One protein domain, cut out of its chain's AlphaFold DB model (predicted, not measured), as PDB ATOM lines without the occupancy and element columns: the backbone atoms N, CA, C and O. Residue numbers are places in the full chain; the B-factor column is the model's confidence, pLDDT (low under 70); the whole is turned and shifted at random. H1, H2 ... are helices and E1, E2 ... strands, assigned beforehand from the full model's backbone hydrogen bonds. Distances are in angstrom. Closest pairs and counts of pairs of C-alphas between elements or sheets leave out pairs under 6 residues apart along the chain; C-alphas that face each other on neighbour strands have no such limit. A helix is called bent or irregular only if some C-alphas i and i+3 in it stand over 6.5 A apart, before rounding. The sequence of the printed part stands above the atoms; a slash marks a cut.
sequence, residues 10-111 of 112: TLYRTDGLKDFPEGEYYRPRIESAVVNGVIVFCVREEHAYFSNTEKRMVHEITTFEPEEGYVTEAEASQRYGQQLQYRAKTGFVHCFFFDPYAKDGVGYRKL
ATOM      1  N   THR A  10     317.915 165.024 210.374       89.94
ATOM      2  CA  THR A  10     317.820 165.054 211.840       89.94
ATOM      3  C   THR A  10     316.722 166.021 212.265       89.94
ATOM      4  O   THR A  10     316.681 167.167 211.810       89.94
ATOM      5  N   LEU A  11     315.811 165.527 213.100       91.38
ATOM      6  CA  LEU A  11     314.591 166.194 213.524       91.38
ATOM      7  C   LEU A  11     314.705 166.634 214.980       91.38
ATOM      8  O   LEU A  11     314.995 165.810 215.846       91.38
ATOM      9  N   TYR A  12     314.391 167.898 215.247       89.94
ATOM     10  CA  TYR A  12     314.443 168.505 216.577       89.94
ATOM     11  C   TYR A  12     313.115 169.173 216.940       89.94
ATOM     12  O   TYR A  12     312.336 169.584 216.070       89.94
ATOM     13  N   ARG A  13     312.873 169.319 218.248       89.25
ATOM     14  CA  ARG A  13     311.752 170.110 218.793       89.25
ATOM     15  C   ARG A  13     311.986 171.622 218.761       89.25
ATOM     16  O   ARG A  13     311.035 172.380 218.897       89.25
ATOM     17  N   THR A  14     313.236 172.045 218.609       82.44
ATOM     18  CA  THR A  14     313.703 173.430 218.743       82.44
ATOM     19  C   THR A  14     314.499 173.833 217.500       82.44
ATOM     20  O   THR A  14     315.184 173.000 216.904       82.44
ATOM     21  N   ASP A  15     314.389 175.098 217.091       73.25
ATOM     22  CA  ASP A  15     315.218 175.723 216.050       73.25
ATOM     23  C   ASP A  15     316.488 176.381 216.609       73.25
ATOM     24  O   ASP A  15     317.312 176.892 215.845       73.25
ATOM     25  N   GLY A  16     316.679 176.374 217.929       65.88
ATOM     26  CA  GLY A  16     317.851 176.961 218.559       65.88
ATOM     27  C   GLY A  16     319.112 176.148 218.281       65.88
ATOM     28  O   GLY A  16     319.282 175.081 218.854       65.88
ATOM     29  N   LEU A  17     320.055 176.688 217.499       57.34
ATOM     30  CA  LEU A  17     321.377 176.079 217.229       57.34
ATOM     31  C   LEU A  17     322.144 175.655 218.496       57.34
ATOM     32  O   LEU A  17     322.937 174.721 218.462       57.34
ATOM     33  N   LYS A  18     321.895 176.322 219.628       55.91
ATOM     34  CA  LYS A  18     322.461 175.978 220.942       55.91
ATOM     35  C   LYS A  18     322.045 174.590 221.447       55.91
ATOM     36  O   LYS A  18     322.759 174.010 222.253       55.91
ATOM     37  N   ASP A  19     320.935 174.059 220.945       55.34
ATOM     38  CA  ASP A  19     320.388 172.763 221.335       55.34
ATOM     39  C   ASP A  19     320.891 171.634 220.408       55.34
ATOM     40  O   ASP A  19     320.603 170.468 220.638       55.34
ATOM     41  N   PHE A  20     321.665 171.937 219.357       61.50
ATOM     42  CA  PHE A  20     322.067 170.952 218.338       61.50
ATOM     43  C   PHE A  20     323.132 169.916 218.751       61.50
ATOM     44  O   PHE A  20     323.278 168.922 218.043       61.50
ATOM     45  N   PRO A  21     323.831 170.059 219.891       63.53
ATOM     46  CA  PRO A  21     324.576 168.961 220.507       63.53
ATOM     47  C   PRO A  21     323.952 168.442 221.813       63.53
ATOM     48  O   PRO A  21     324.453 167.462 222.355       63.53
ATOM     49  N   GLU A  22     322.892 169.076 222.330       70.88
ATOM     50  CA  GLU A  22     322.322 168.765 223.654       70.88
ATOM     51  C   GLU A  22     320.824 168.389 223.631       70.88
ATOM     52  O   GLU A  22     320.250 167.967 224.635       70.88
ATOM     53  N   GLY A  23     320.171 168.530 222.482       77.31
ATOM     54  CA  GLY A  23     318.745 168.305 222.303       77.31
ATOM     55  C   GLY A  23     318.389 166.849 222.022       77.31
ATOM     56  O   GLY A  23     319.166 166.089 221.448       77.31
ATOM     57  N   GLU A  24     317.166 166.476 222.394       88.12
ATOM     58  CA  GLU A  24     316.531 165.246 221.920       88.12
ATOM     59  C   GLU A  24     316.306 165.336 220.404       88.12
ATOM     60  O   GLU A  24     315.743 166.324 219.915       88.12
ATOM     61  N   TYR A  25     316.703 164.294 219.672       89.25
ATOM     62  CA  TYR A  25     316.540 164.236 218.225       89.25
ATOM     63  C   TYR A  25     316.086 162.872 217.719       89.25
ATOM     64  O   TYR A  25     316.323 161.837 218.342       89.25
ATOM     65  N   TYR A  26     315.482 162.887 216.532       91.56
ATOM     66  CA  TYR A  26     315.198 161.688 215.748       91.56
ATOM     67  C   TYR A  26     315.867 161.780 214.380       91.56
ATOM     68  O   TYR A  26     315.808 162.824 213.729       91.56
ATOM     69  N   ARG A  27     316.483 160.692 213.923       90.50
ATOM     70  CA  ARG A  27     317.134 160.592 212.613       90.50
ATOM     71  C   ARG A  27     316.560 159.410 211.829       90.50
ATOM     72  O   ARG A  27     317.124 158.310 211.874       90.50
ATOM     73  N   PRO A  28     315.423 159.607 211.138       90.31
ATOM     74  CA  PRO A  28     314.884 158.605 210.237       90.31
ATOM     75  C   PRO A  28     315.743 158.504 208.971       90.31
ATOM     76  O   PRO A  28     316.291 159.500 208.494       90.31
ATOM     77  N   ARG A  29     315.843 157.304 208.396       88.69
ATOM     78  CA  ARG A  29     316.543 157.043 207.128       88.69
ATOM     79  C   ARG A  29     316.025 155.782 206.448       88.69
ATOM     80  O   ARG A  29     315.497 154.890 207.108       88.69
ATOM     81  N   ILE A  30     316.207 155.711 205.135       88.81
ATOM     82  CA  ILE A  30     316.008 154.486 204.360       88.81
ATOM     83  C   ILE A  30     317.375 153.841 204.162       88.81
ATOM     84  O   ILE A  30     318.321 154.507 203.747       88.81
ATOM     85  N   GLU A  31     317.474 152.552 204.454       87.62
ATOM     86  CA  GLU A  31     318.665 151.746 204.193       87.62
ATOM     87  C   GLU A  31     318.295 150.503 203.393       87.62
ATOM     88  O   GLU A  31     317.207 149.952 203.560       87.62
ATOM     89  N   SER A  32     319.210 150.024 202.555       88.19
ATOM     90  CA  SER A  32     319.107 148.683 201.992       88.19
ATOM     91  C   SER A  32     319.707 147.653 202.951       88.19
ATOM     92  O   SER A  32     320.720 147.899 203.610       88.19
ATOM     93  N   ALA A  33     319.081 146.485 203.032       87.12
ATOM     94  CA  ALA A  33     319.558 145.349 203.809       87.12
ATOM     95  C   ALA A  33     319.381 144.057 203.007       87.12
ATOM     96  O   ALA A  33     318.577 143.997 202.079       87.12
ATOM     97  N   VAL A  34     320.132 143.016 203.369       89.44
ATOM     98  CA  VAL A  34     319.924 141.668 202.832       89.44
ATOM     99  C   VAL A  34     319.150 140.858 203.863       89.44
ATOM    100  O   VAL A  34     319.670 140.584 204.943       89.44
ATOM    101  N   VAL A  35     317.928 140.453 203.521       86.56
ATOM    102  CA  VAL A  35     317.067 139.600 204.352       86.56
ATOM    103  C   VAL A  35     316.763 138.333 203.560       86.56
ATOM    104  O   VAL A  35     316.284 138.397 202.432       86.56
ATOM    105  N   ASN A  36     317.108 137.166 204.115       88.44
ATOM    106  CA  ASN A  36     316.941 135.860 203.456       88.44
ATOM    107  C   ASN A  36     317.523 135.793 202.023       88.44
ATOM    108  O   ASN A  36     316.968 135.135 201.147       88.44
ATOM    109  N   GLY A  37     318.644 136.481 201.775       90.88
ATOM    110  CA  GLY A  37     319.315 136.507 200.468       90.88
ATOM    111  C   GLY A  37     318.717 137.476 199.442       90.88
ATOM    112  O   GLY A  37     319.208 137.528 198.315       90.88
ATOM    113  N   VAL A  38     317.702 138.260 199.815       91.50
ATOM    114  CA  VAL A  38     317.066 139.275 198.962       91.50
ATOM    115  C   VAL A  38     317.421 140.671 199.468       91.50
ATOM    116  O   VAL A  38     317.445 140.910 200.675       91.50
ATOM    117  N   ILE A  39     317.712 141.596 198.548       91.19
ATOM    118  CA  ILE A  39     317.881 143.014 198.885       91.19
ATOM    119  C   ILE A  39     316.499 143.616 199.133       91.19
ATOM    120  O   ILE A  39     315.639 143.574 198.257       91.19
ATOM    121  N   VAL A  40     316.324 144.198 200.311       92.12
ATOM    122  CA  VAL A  40     315.107 144.890 200.745       92.12
ATOM    123  C   VAL A  40     315.451 146.295 201.237       92.12
ATOM    124  O   VAL A  40     316.604 146.587 201.562       92.12
ATOM    125  N   PHE A  41     314.452 147.170 201.305       89.69
ATOM    126  CA  PHE A  41     314.568 148.542 201.799       89.69
ATOM    127  C   PHE A  41     313.909 148.664 203.164       89.69
ATOM    128  O   PHE A  41     312.788 148.220 203.355       89.69
ATOM    129  N   CYS A  42     314.570 149.291 204.122       87.69
ATOM    130  CA  CYS A  42     314.112 149.335 205.505       87.69
ATOM    131  C   CYS A  42     314.082 150.777 205.983       87.69
ATOM    132  O   CYS A  42     315.003 151.545 205.690       87.69
ATOM    133  N   VAL A  43     313.046 151.144 206.738       88.31
ATOM    134  CA  VAL A  43     313.002 152.447 207.398       88.31
ATOM    135  C   VAL A  43     313.558 152.274 208.801       88.31
ATOM    136  O   VAL A  43     313.019 151.520 209.613       88.31
ATOM    137  N   ARG A  44     314.662 152.965 209.075       88.12
ATOM    138  CA  ARG A  44     315.281 153.017 210.394       88.12
ATOM    139  C   ARG A  44     315.056 154.373 211.011       88.12
ATOM    140  O   ARG A  44     315.036 155.380 210.307       88.12
ATOM    141  N   GLU A  45     314.969 154.401 212.328       89.50
ATOM    142  CA  GLU A  45     314.958 155.647 213.075       89.50
ATOM    143  C   GLU A  45     315.877 155.520 214.277       89.50
ATOM    144  O   GLU A  45     315.704 154.638 215.112       89.50
ATOM    145  N   GLU A  46     316.874 156.394 214.327       89.12
ATOM    146  CA  GLU A  46     317.694 156.597 215.512       89.12
ATOM    147  C   GLU A  46     317.029 157.661 216.382       89.12
ATOM    148  O   GLU A  46     316.665 158.733 215.892       89.12
ATOM    149  N   HIS A  47     316.875 157.365 217.665       90.31
ATOM    150  CA  HIS A  47     316.504 158.323 218.702       90.31
ATOM    151  C   HIS A  47     317.711 158.512 219.608       90.31
ATOM    152  O   HIS A  47     318.352 157.526 219.953       90.31
ATOM    153  N   ALA A  48     318.031 159.744 219.987       87.19
ATOM    154  CA  ALA A  48     318.993 159.993 221.050       87.19
ATOM    155  C   ALA A  48     318.685 161.310 221.768       87.19
ATOM    156  O   ALA A  48     317.980 162.185 221.252       87.19
ATOM    157  N   TYR A  49     319.233 161.451 222.971       84.19
ATOM    158  CA  TYR A  49     319.240 162.704 223.717       84.19
ATOM    159  C   TYR A  49     320.557 162.857 224.474       84.19
ATOM    160  O   TYR A  49     321.223 161.877 224.818       84.19
ATOM    161  N   PHE A  50     320.935 164.097 224.768       79.06
ATOM    162  CA  PHE A  50     322.137 164.364 225.539       79.06
ATOM    163  C   PHE A  50     321.873 164.206 227.035       79.06
ATOM    164  O   PHE A  50     320.994 164.847 227.615       79.06
ATOM    165  N   SER A  51     322.662 163.356 227.685       77.06
ATOM    166  CA  SER A  51     322.656 163.242 229.138       77.06
ATOM    167  C   SER A  51     323.580 164.295 229.730       77.06
ATOM    168  O   SER A  51     324.804 164.202 229.633       77.06
ATOM    169  N   ASN A  52     322.999 165.278 230.418       77.56
ATOM    170  CA  ASN A  52     323.774 166.290 231.135       77.56
ATOM    171  C   ASN A  52     324.656 165.704 232.246       77.56
ATOM    172  O   ASN A  52     325.694 166.291 232.563       77.56
ATOM    173  N   THR A  53     324.254 164.569 232.820       83.50
ATOM    174  CA  THR A  53     325.006 163.843 233.851       83.50
ATOM    175  C   THR A  53     326.200 163.106 233.255       83.50
ATOM    176  O   THR A  53     327.289 163.160 233.817       83.50
ATOM    177  N   GLU A  54     326.016 162.448 232.108       80.81
ATOM    178  CA  GLU A  54     327.077 161.662 231.460       80.81
ATOM    179  C   GLU A  54     327.921 162.475 230.471       80.81
ATOM    180  O   GLU A  54     328.928 161.976 229.976       80.81
ATOM    181  N   LYS A  55     327.521 163.721 230.182       79.12
ATOM    182  CA  LYS A  55     328.176 164.628 229.226       79.12
ATOM    183  C   LYS A  55     328.362 164.005 227.834       79.12
ATOM    184  O   LYS A  55     329.356 164.267 227.162       79.12
ATOM    185  N   ARG A  56     327.399 163.183 227.407       77.94
ATOM    186  CA  ARG A  56     327.386 162.492 226.107       77.94
ATOM    187  C   ARG A  56     325.959 162.214 225.633       77.94
ATOM    188  O   ARG A  56     325.019 162.261 226.430       77.94
ATOM    189  N   MET A  57     325.822 161.860 224.355       76.50
ATOM    190  CA  MET A  57     324.591 161.274 223.824       76.50
ATOM    191  C   MET A  57     324.343 159.902 224.446       76.50
ATOM    192  O   MET A  57     325.268 159.109 224.639       76.50
ATOM    193  N   VAL A  58     323.089 159.648 224.795       76.75
ATOM    194  CA  VAL A  58     322.626 158.373 225.336       76.75
ATOM    195  C   VAL A  58     321.324 157.968 224.654       76.75
ATOM    196  O   VAL A  58     320.703 158.757 223.941       76.75
ATOM    197  N   HIS A  59     320.899 156.731 224.919       74.81
ATOM    198  CA  HIS A  59     319.651 156.168 224.404       74.81
ATOM    199  C   HIS A  59     319.595 156.077 222.876       74.81
ATOM    200  O   HIS A  59     318.520 156.225 222.316       74.81
ATOM    201  N   GLU A  60     320.735 155.788 222.233       73.94
ATOM    202  CA  GLU A  60     320.867 155.508 220.795       73.94
ATOM    203  C   GLU A  60     320.122 154.219 220.408       73.94
ATOM    204  O   GLU A  60     320.708 153.170 220.131       73.94
ATOM    205  N   ILE A  61     318.793 154.275 220.439       78.56
ATOM    206  CA  ILE A  61     317.931 153.183 220.012       78.56
ATOM    207  C   ILE A  61     317.684 153.363 218.524       78.56
ATOM    208  O   ILE A  61     317.176 154.393 218.085       78.56
ATOM    209  N   THR A  62     318.030 152.336 217.749       78.31
ATOM    210  CA  THR A  62     317.624 152.234 216.348       78.31
ATOM    211  C   THR A  62     316.434 151.292 216.248       78.31
ATOM    212  O   THR A  62     316.581 150.091 216.469       78.31
ATOM    213  N   THR A  63     315.262 151.819 215.901       78.88
ATOM    214  CA  THR A  63     314.087 150.993 215.586       78.88
ATOM    215  C   THR A  63     314.081 150.617 214.110       78.88
ATOM    216  O   THR A  63     314.500 151.409 213.261       78.88
ATOM    217  N   PHE A  64     313.601 149.412 213.803       72.50
ATOM    218  CA  PHE A  64     313.534 148.863 212.452       72.50
ATOM    219  C   PHE A  64     312.085 148.575 212.078       72.50
ATOM    220  O   PHE A  64     311.384 147.919 212.845       72.50
ATOM    221  N   GLU A  65     311.646 149.034 210.909       72.69
ATOM    222  CA  GLU A  65     310.327 148.678 210.396       72.69
ATOM    223  C   GLU A  65     310.298 148.470 208.873       72.69
ATOM    224  O   GLU A  65     310.743 149.356 208.125       72.69
ATOM    225  N   PRO A  66     309.638 147.391 208.400       75.56
ATOM    226  CA  PRO A  66     309.389 146.092 209.058       75.56
ATOM    227  C   PRO A  66     310.642 145.189 209.015       75.56
ATOM    228  O   PRO A  66     311.524 145.448 208.202       75.56
ATOM    229  N   GLU A  67     310.728 144.137 209.847       73.44
ATOM    230  CA  GLU A  67     311.879 143.197 209.895       73.44
ATOM    231  C   GLU A  67     312.174 142.527 208.545       73.44
ATOM    232  O   GLU A  67     313.335 142.360 208.167       73.44
ATOM    233  N   GLU A  68     311.130 142.202 207.790       84.38
ATOM    234  CA  GLU A  68     311.229 141.667 206.433       84.38
ATOM    235  C   GLU A  68     311.712 142.691 205.390       84.38
ATOM    236  O   GLU A  68     312.171 142.300 204.318       84.38
ATOM    237  N   GLY A  69     311.640 143.987 205.705       87.12
ATOM    238  CA  GLY A  69     311.876 145.086 204.777       87.12
ATOM    239  C   GLY A  69     310.804 145.219 203.685       87.12
ATOM    240  O   GLY A  69     309.932 144.377 203.488       87.12
ATOM    241  N   TYR A  70     310.866 146.326 202.955       90.25
ATOM    242  CA  TYR A  70     310.054 146.608 201.777       90.25
ATOM    243  C   TYR A  70     310.753 146.108 200.514       90.25
ATOM    244  O   TYR A  70     311.970 146.237 200.367       90.25
ATOM    245  N   VAL A  71     309.980 145.583 199.563       90.25
ATOM    246  CA  VAL A  71     310.520 145.078 198.290       90.25
ATOM    247  C   VAL A  71     310.958 146.232 197.391       90.25
ATOM    248  O   VAL A  71     311.906 146.097 196.618       90.25
ATOM    249  N   THR A  72     310.292 147.384 197.497       89.25
ATOM    250  CA  THR A  72     310.588 148.556 196.671       89.25
ATOM    251  C   THR A  72     310.970 149.779 197.500       89.25
ATOM    252  O   THR A  72     310.459 150.023 198.594       89.25
ATOM    253  N   GLU A  73     311.835 150.617 196.930       87.56
ATOM    254  CA  GLU A  73     312.198 151.909 197.519       87.56
ATOM    255  C   GLU A  73     310.982 152.842 197.653       87.56
ATOM    256  O   GLU A  73     310.913 153.652 198.575       87.56
ATOM    257  N   ALA A  74     309.992 152.716 196.762       88.50
ATOM    258  CA  ALA A  74     308.772 153.518 196.790       88.50
ATOM    259  C   ALA A  74     307.920 153.236 198.040       88.50
ATOM    260  O   ALA A  74     307.448 154.174 198.686       88.50
ATOM    261  N   GLU A  75     307.766 151.965 198.415       90.31
ATOM    262  CA  GLU A  75     307.061 151.563 199.639       90.31
ATOM    263  C   GLU A  75     307.802 152.056 200.890       90.31
ATOM    264  O   GLU A  75     307.196 152.680 201.767       90.31
ATOM    265  N   ALA A  76     309.128 151.880 200.928       90.00
ATOM    266  CA  ALA A  76     309.956 152.408 202.012       90.00
ATOM    267  C   ALA A  76     309.861 153.941 202.104       90.00
ATOM    268  O   ALA A  76     309.743 154.493 203.197       90.00
ATOM    269  N   SER A  77     309.827 154.635 200.964       90.25
ATOM    270  CA  SER A  77     309.653 156.091 200.888       90.25
ATOM    271  C   SER A  77     308.291 156.548 201.401       90.25
ATOM    272  O   SER A  77     308.193 157.578 202.073       90.25
ATOM    273  N   GLN A  78     307.231 155.785 201.131       90.62
ATOM    274  CA  GLN A  78     305.906 156.074 201.669       90.62
ATOM    275  C   GLN A  78     305.888 155.932 203.196       90.62
ATOM    276  O   GLN A  78     305.402 156.839 203.881       90.62
ATOM    277  N   ARG A  79     306.455 154.846 203.741       90.94
ATOM    278  CA  ARG A  79     306.588 154.663 205.198       90.94
ATOM    279  C   ARG A  79     307.445 155.762 205.820       90.94
ATOM    280  O   ARG A  79     307.055 156.339 206.831       90.94
ATOM    281  N   TYR A  80     308.564 156.100 205.191       90.44
ATOM    282  CA  TYR A  80     309.437 157.191 205.610       90.44
ATOM    283  C   TYR A  80     308.675 158.519 205.717       90.44
ATOM    284  O   TYR A  80     308.740 159.204 206.738       90.44
ATOM    285  N   GLY A  81     307.867 158.855 204.706       90.69
ATOM    286  CA  GLY A  81     307.005 160.035 204.737       90.69
ATOM    287  C   GLY A  81     305.999 160.017 205.895       90.69
ATOM    288  O   GLY A  81     305.814 161.037 206.561       90.69
ATOM    289  N   GLN A  82     305.384 158.865 206.183       91.69
ATOM    290  CA  GLN A  82     304.497 158.706 207.344       91.69
ATOM    291  C   GLN A  82     305.243 158.908 208.669       91.69
ATOM    292  O   GLN A  82     304.704 159.546 209.575       91.69
ATOM    293  N   GLN A  83     306.480 158.416 208.773       91.06
ATOM    294  CA  GLN A  83     307.319 158.587 209.959       91.06
ATOM    295  C   GLN A  83     307.641 160.065 210.202       91.06
ATOM    296  O   GLN A  83     307.448 160.568 211.310       91.06
ATOM    297  N   LEU A  84     308.034 160.798 209.155       92.19
ATOM    298  CA  LEU A  84     308.251 162.245 209.241       92.19
ATOM    299  C   LEU A  84     306.991 162.989 209.700       92.19
ATOM    300  O   LEU A  84     307.064 163.845 210.580       92.19
ATOM    301  N   GLN A  85     305.829 162.649 209.134       92.88
ATOM    302  CA  GLN A  85     304.553 163.257 209.524       92.88
ATOM    303  C   GLN A  85     304.191 162.955 210.980       92.88
ATOM    304  O   GLN A  85     303.705 163.837 211.690       92.88
ATOM    305  N   TYR A  86     304.418 161.723 211.436       93.12
ATOM    306  CA  TYR A  86     304.210 161.342 212.827       93.12
ATOM    307  C   TYR A  86     305.098 162.174 213.760       93.12
ATOM    308  O   TYR A  86     304.597 162.806 214.693       93.12
ATOM    309  N   ARG A  87     306.397 162.272 213.460       93.31
ATOM    310  CA  ARG A  87     307.345 163.058 214.260       93.31
ATOM    311  C   ARG A  87     306.989 164.542 214.290       93.31
ATOM    312  O   ARG A  87     306.934 165.118 215.381       93.31
ATOM    313  N   ALA A  88     306.614 165.119 213.150       93.25
ATOM    314  CA  ALA A  88     306.120 166.491 213.072       93.25
ATOM    315  C   ALA A  88     304.892 166.717 213.977       93.25
ATOM    316  O   ALA A  88     304.878 167.669 214.758       93.25
ATOM    317  N   LYS A  89     303.907 165.804 213.965       94.44
ATOM    318  CA  LYS A  89     302.728 165.860 214.858       94.44
ATOM    319  C   LYS A  89     303.089 165.780 216.343       94.44
ATOM    320  O   LYS A  89     302.384 166.347 217.169       94.44
ATOM    321  N   THR A  90     304.185 165.104 216.684       92.88
ATOM    322  CA  THR A  90     304.688 165.014 218.068       92.88
ATOM    323  C   THR A  90     305.614 166.167 218.474       92.88
ATOM    324  O   THR A  90     306.120 166.173 219.597       92.88
ATOM    325  N   GLY A  91     305.822 167.155 217.597       91.75
ATOM    326  CA  GLY A  91     306.578 168.379 217.876       91.75
ATOM    327  C   GLY A  91     308.002 168.417 217.318       91.75
ATOM    328  O   GLY A  91     308.668 169.432 217.484       91.75
ATOM    329  N   PHE A  92     308.475 167.373 216.630       92.38
ATOM    330  CA  PHE A  92     309.785 167.363 215.961       92.38
ATOM    331  C   PHE A  92     309.673 167.952 214.554       92.38
ATOM    332  O   PHE A  92     309.669 167.236 213.553       92.38
ATOM    333  N   VAL A  93     309.495 169.270 214.481       92.56
ATOM    334  CA  VAL A  93     309.180 169.971 213.226       92.56
ATOM    335  C   VAL A  93     310.401 170.574 212.539       92.56
ATOM    336  O   VAL A  93     310.297 170.947 211.373       92.56
ATOM    337  N   HIS A  94     311.542 170.676 213.219       91.00
ATOM    338  CA  HIS A  94     312.751 171.299 212.679       91.00
ATOM    339  C   HIS A  94     313.661 170.236 212.068       91.00
ATOM    340  O   HIS A  94     314.244 169.434 212.792       91.00
ATOM    341  N   CYS A  95     313.766 170.214 210.739       89.94
ATOM    342  CA  CYS A  95     314.509 169.208 209.986       89.94
ATOM    343  C   CYS A  95     315.770 169.817 209.376       89.94
ATOM    344  O   CYS A  95     315.691 170.680 208.499       89.94
ATOM    345  N   PHE A  96     316.920 169.292 209.783       87.75
ATOM    346  CA  PHE A  96     318.222 169.610 209.205       87.75
ATOM    347  C   PHE A  96     318.703 168.432 208.374       87.75
ATOM    348  O   PHE A  96     318.492 167.278 208.749       87.75
ATOM    349  N   PHE A  97     319.304 168.708 207.227       85.88
ATOM    350  CA  PHE A  97     319.746 167.679 206.295       85.88
ATOM    351  C   PHE A  97     321.016 168.117 205.581       85.88
ATOM    352  O   PHE A  97     321.273 169.307 205.441       85.88
ATOM    353  N   PHE A  98     321.812 167.159 205.120       81.69
ATOM    354  CA  PHE A  98     322.968 167.477 204.289       81.69
ATOM    355  C   PHE A  98     322.521 168.112 202.967       81.69
ATOM    356  O   PHE A  98     321.703 167.529 202.251       81.69
ATOM    357  N   ASP A  99     323.068 169.283 202.649       84.50
ATOM    358  CA  ASP A  99     322.863 169.974 201.376       84.50
ATOM    359  C   ASP A  99     324.221 170.471 200.854       84.50
ATOM    360  O   ASP A  99     324.701 171.513 201.304       84.50
ATOM    361  N   PRO A 100     324.855 169.760 199.905       81.75
ATOM    362  CA  PRO A 100     326.178 170.127 199.403       81.75
ATOM    363  C   PRO A 100     326.182 171.446 198.618       81.75
ATOM    364  O   PRO A 100     327.254 171.953 198.287       81.75
ATOM    365  N   TYR A 101     325.005 171.988 198.292       86.06
ATOM    366  CA  TYR A 101     324.850 173.255 197.588       86.06
ATOM    367  C   TYR A 101     324.555 174.424 198.539       86.06
ATOM    368  O   TYR A 101     324.637 175.582 198.121       86.06
ATOM    369  N   ALA A 102     324.237 174.152 199.810       82.56
ATOM    370  CA  ALA A 102     324.114 175.179 200.838       82.56
ATOM    371  C   ALA A 102     325.495 175.729 201.232       82.56
ATOM    372  O   ALA A 102     326.508 175.030 201.185       82.56
ATOM    373  N   LYS A 103     325.541 176.997 201.661       85.19
ATOM    374  CA  LYS A 103     326.790 177.709 202.004       85.19
ATOM    375  C   LYS A 103     327.623 176.989 203.076       85.19
ATOM    376  O   LYS A 103     328.846 177.097 203.070       85.19
ATOM    377  N   ASP A 104     326.962 176.309 203.997       82.94
ATOM    378  CA  ASP A 104     327.522 175.591 205.144       82.94
ATOM    379  C   ASP A 104     327.386 174.062 205.019       82.94
ATOM    380  O   ASP A 104     327.709 173.337 205.958       82.94
ATOM    381  N   GLY A 105     326.931 173.557 203.868       84.00
ATOM    382  CA  GLY A 105     326.715 172.126 203.655       84.00
ATOM    383  C   GLY A 105     325.457 171.566 204.331       84.00
ATOM    384  O   GLY A 105     325.273 170.344 204.350       84.00
ATOM    385  N   VAL A 106     324.602 172.420 204.910       82.50
ATOM    386  CA  VAL A 106     323.420 172.006 205.676       82.50
ATOM    387  C   VAL A 106     322.177 172.755 205.202       82.50
ATOM    388  O   VAL A 106     322.088 173.977 205.230       82.50
ATOM    389  N   GLY A 107     321.165 171.999 204.798       86.50
ATOM    390  CA  GLY A 107     319.832 172.508 204.521       86.50
ATOM    391  C   GLY A 107     318.938 172.461 205.758       86.50
ATOM    392  O   GLY A 107     319.066 171.587 206.618       86.50
ATOM    393  N   TYR A 108     317.973 173.377 205.814       87.81
ATOM    394  CA  TYR A 108     316.940 173.434 206.847       87.81
ATOM    395  C   TYR A 108     315.544 173.467 206.220       87.81
ATOM    396  O   TYR A 108     315.310 174.154 205.224       87.81
ATOM    397  N   ARG A 109     314.591 172.741 206.816       90.00
ATOM    398  CA  ARG A 109     313.158 172.885 206.526       90.00
ATOM    399  C   ARG A 109     312.316 172.659 207.779       90.00
ATOM    400  O   ARG A 109     312.683 171.877 208.653       90.00
ATOM    401  N   LYS A 110     311.136 173.273 207.812       91.00
ATOM    402  CA  LYS A 110     310.094 172.964 208.795       91.00
ATOM    403  C   LYS A 110     309.139 171.914 208.214       91.00
ATOM    404  O   LYS A 110     308.762 172.026 207.053       91.00
ATOM    405  N   LEU A 111     308.783 170.883 208.983       87.75
ATOM    406  CA  LEU A 111     307.907 169.776 208.551       87.75
ATOM    407  C   LEU A 111     306.396 170.079 208.685       87.75
ATOM    408  O   LEU A 111     305.588 169.154 208.624       87.75
TER     409      LEU A 111
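This is residues 10 to 111 of the 112 residues of an uncharacterized protein of Acidobacteria bacterium (UniProt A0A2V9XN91). A strongly twisted antiparallel sheet curls round one long helix, H1, which covers one face and leaves the other bare. Three long, bent strands, E2, E3 and E4, run along the longest axis, and the short strands E1, E5 and E6 continue the sheet beyond E2 towards one end, turned well away from E4. The 102 printed residues hold, along the chain, E1, E2, E3, E4, H1, E5 and E6, and the sheet's order is E4, E3, E2, E1, E5, E6. The class is mixed, helices and strands, in two layers, H1 being on one face of the sheet. The whole is only just compact, close to loose, with a radius of gyration of the C-alphas of 15.1 A and spans of 44 by 34 by 26 A.

Find C-alpha 10 at (317.820, 165.054, 211.840), where E1, residues 10 to 12, begins; it is 6.8 A long. E2, residues 25 to 35, covers 28.3 A and bends by 61 degrees at residue 32. E3, residues 38 to 51, covers 38.9 A and bends by 51 degrees at residue 41. E4, residues 56 to 70, covers 33.8 A and bends by 69 degrees at residue 67. Look next at C-alpha 73, at (312.198, 151.909, 197.519): from there H1, residues 73 to 89, runs 24.2 A. E5, residues 94 to 98, measures 13.8 A, and E6, residues 106 to 110, measures 13.7 A and ends with C-alpha 110 at (310.094, 172.964, 208.795).

E1 to E4 form a meander, each strand the antiparallel neighbour of the one before. In the hairpin E1 and E2, N 11 and O 26 are 2.8 A apart. In the hairpin E2 and E3, look at N 29 and O 44, 2.8 A, and N 35 and O 38, 2.9 A. In the hairpin E3 and E4, N 41 and O 70 are 2.8 A apart; E4 is an edge strand. On the other side of E1, antiparallel E5 has N 10 and O 96 at 2.8 A. The hairpin E5 and E6 has N 107 and O 97 at 2.8 A, and E6 is the other edge strand. H1 is on the sheet; its closest C-alphas to E3 are those of Glu 73 and Phe 41, 5.9 A, and to E2 those of Ala 76 and Ile 30, 6.8 A. In H1 every O i to N i+4 pair is within hydrogen-bond range. E4 and E6 are apart.

The C-alphas farthest apart are those of Lys 18 and Gly 37, 44.6 A. The printed part has no cut. The link from E1 to E2, residues 13 to 24, is long. In this model the mean pLDDT of the printed part is 84.7, and residues 16 to 21 are under 70.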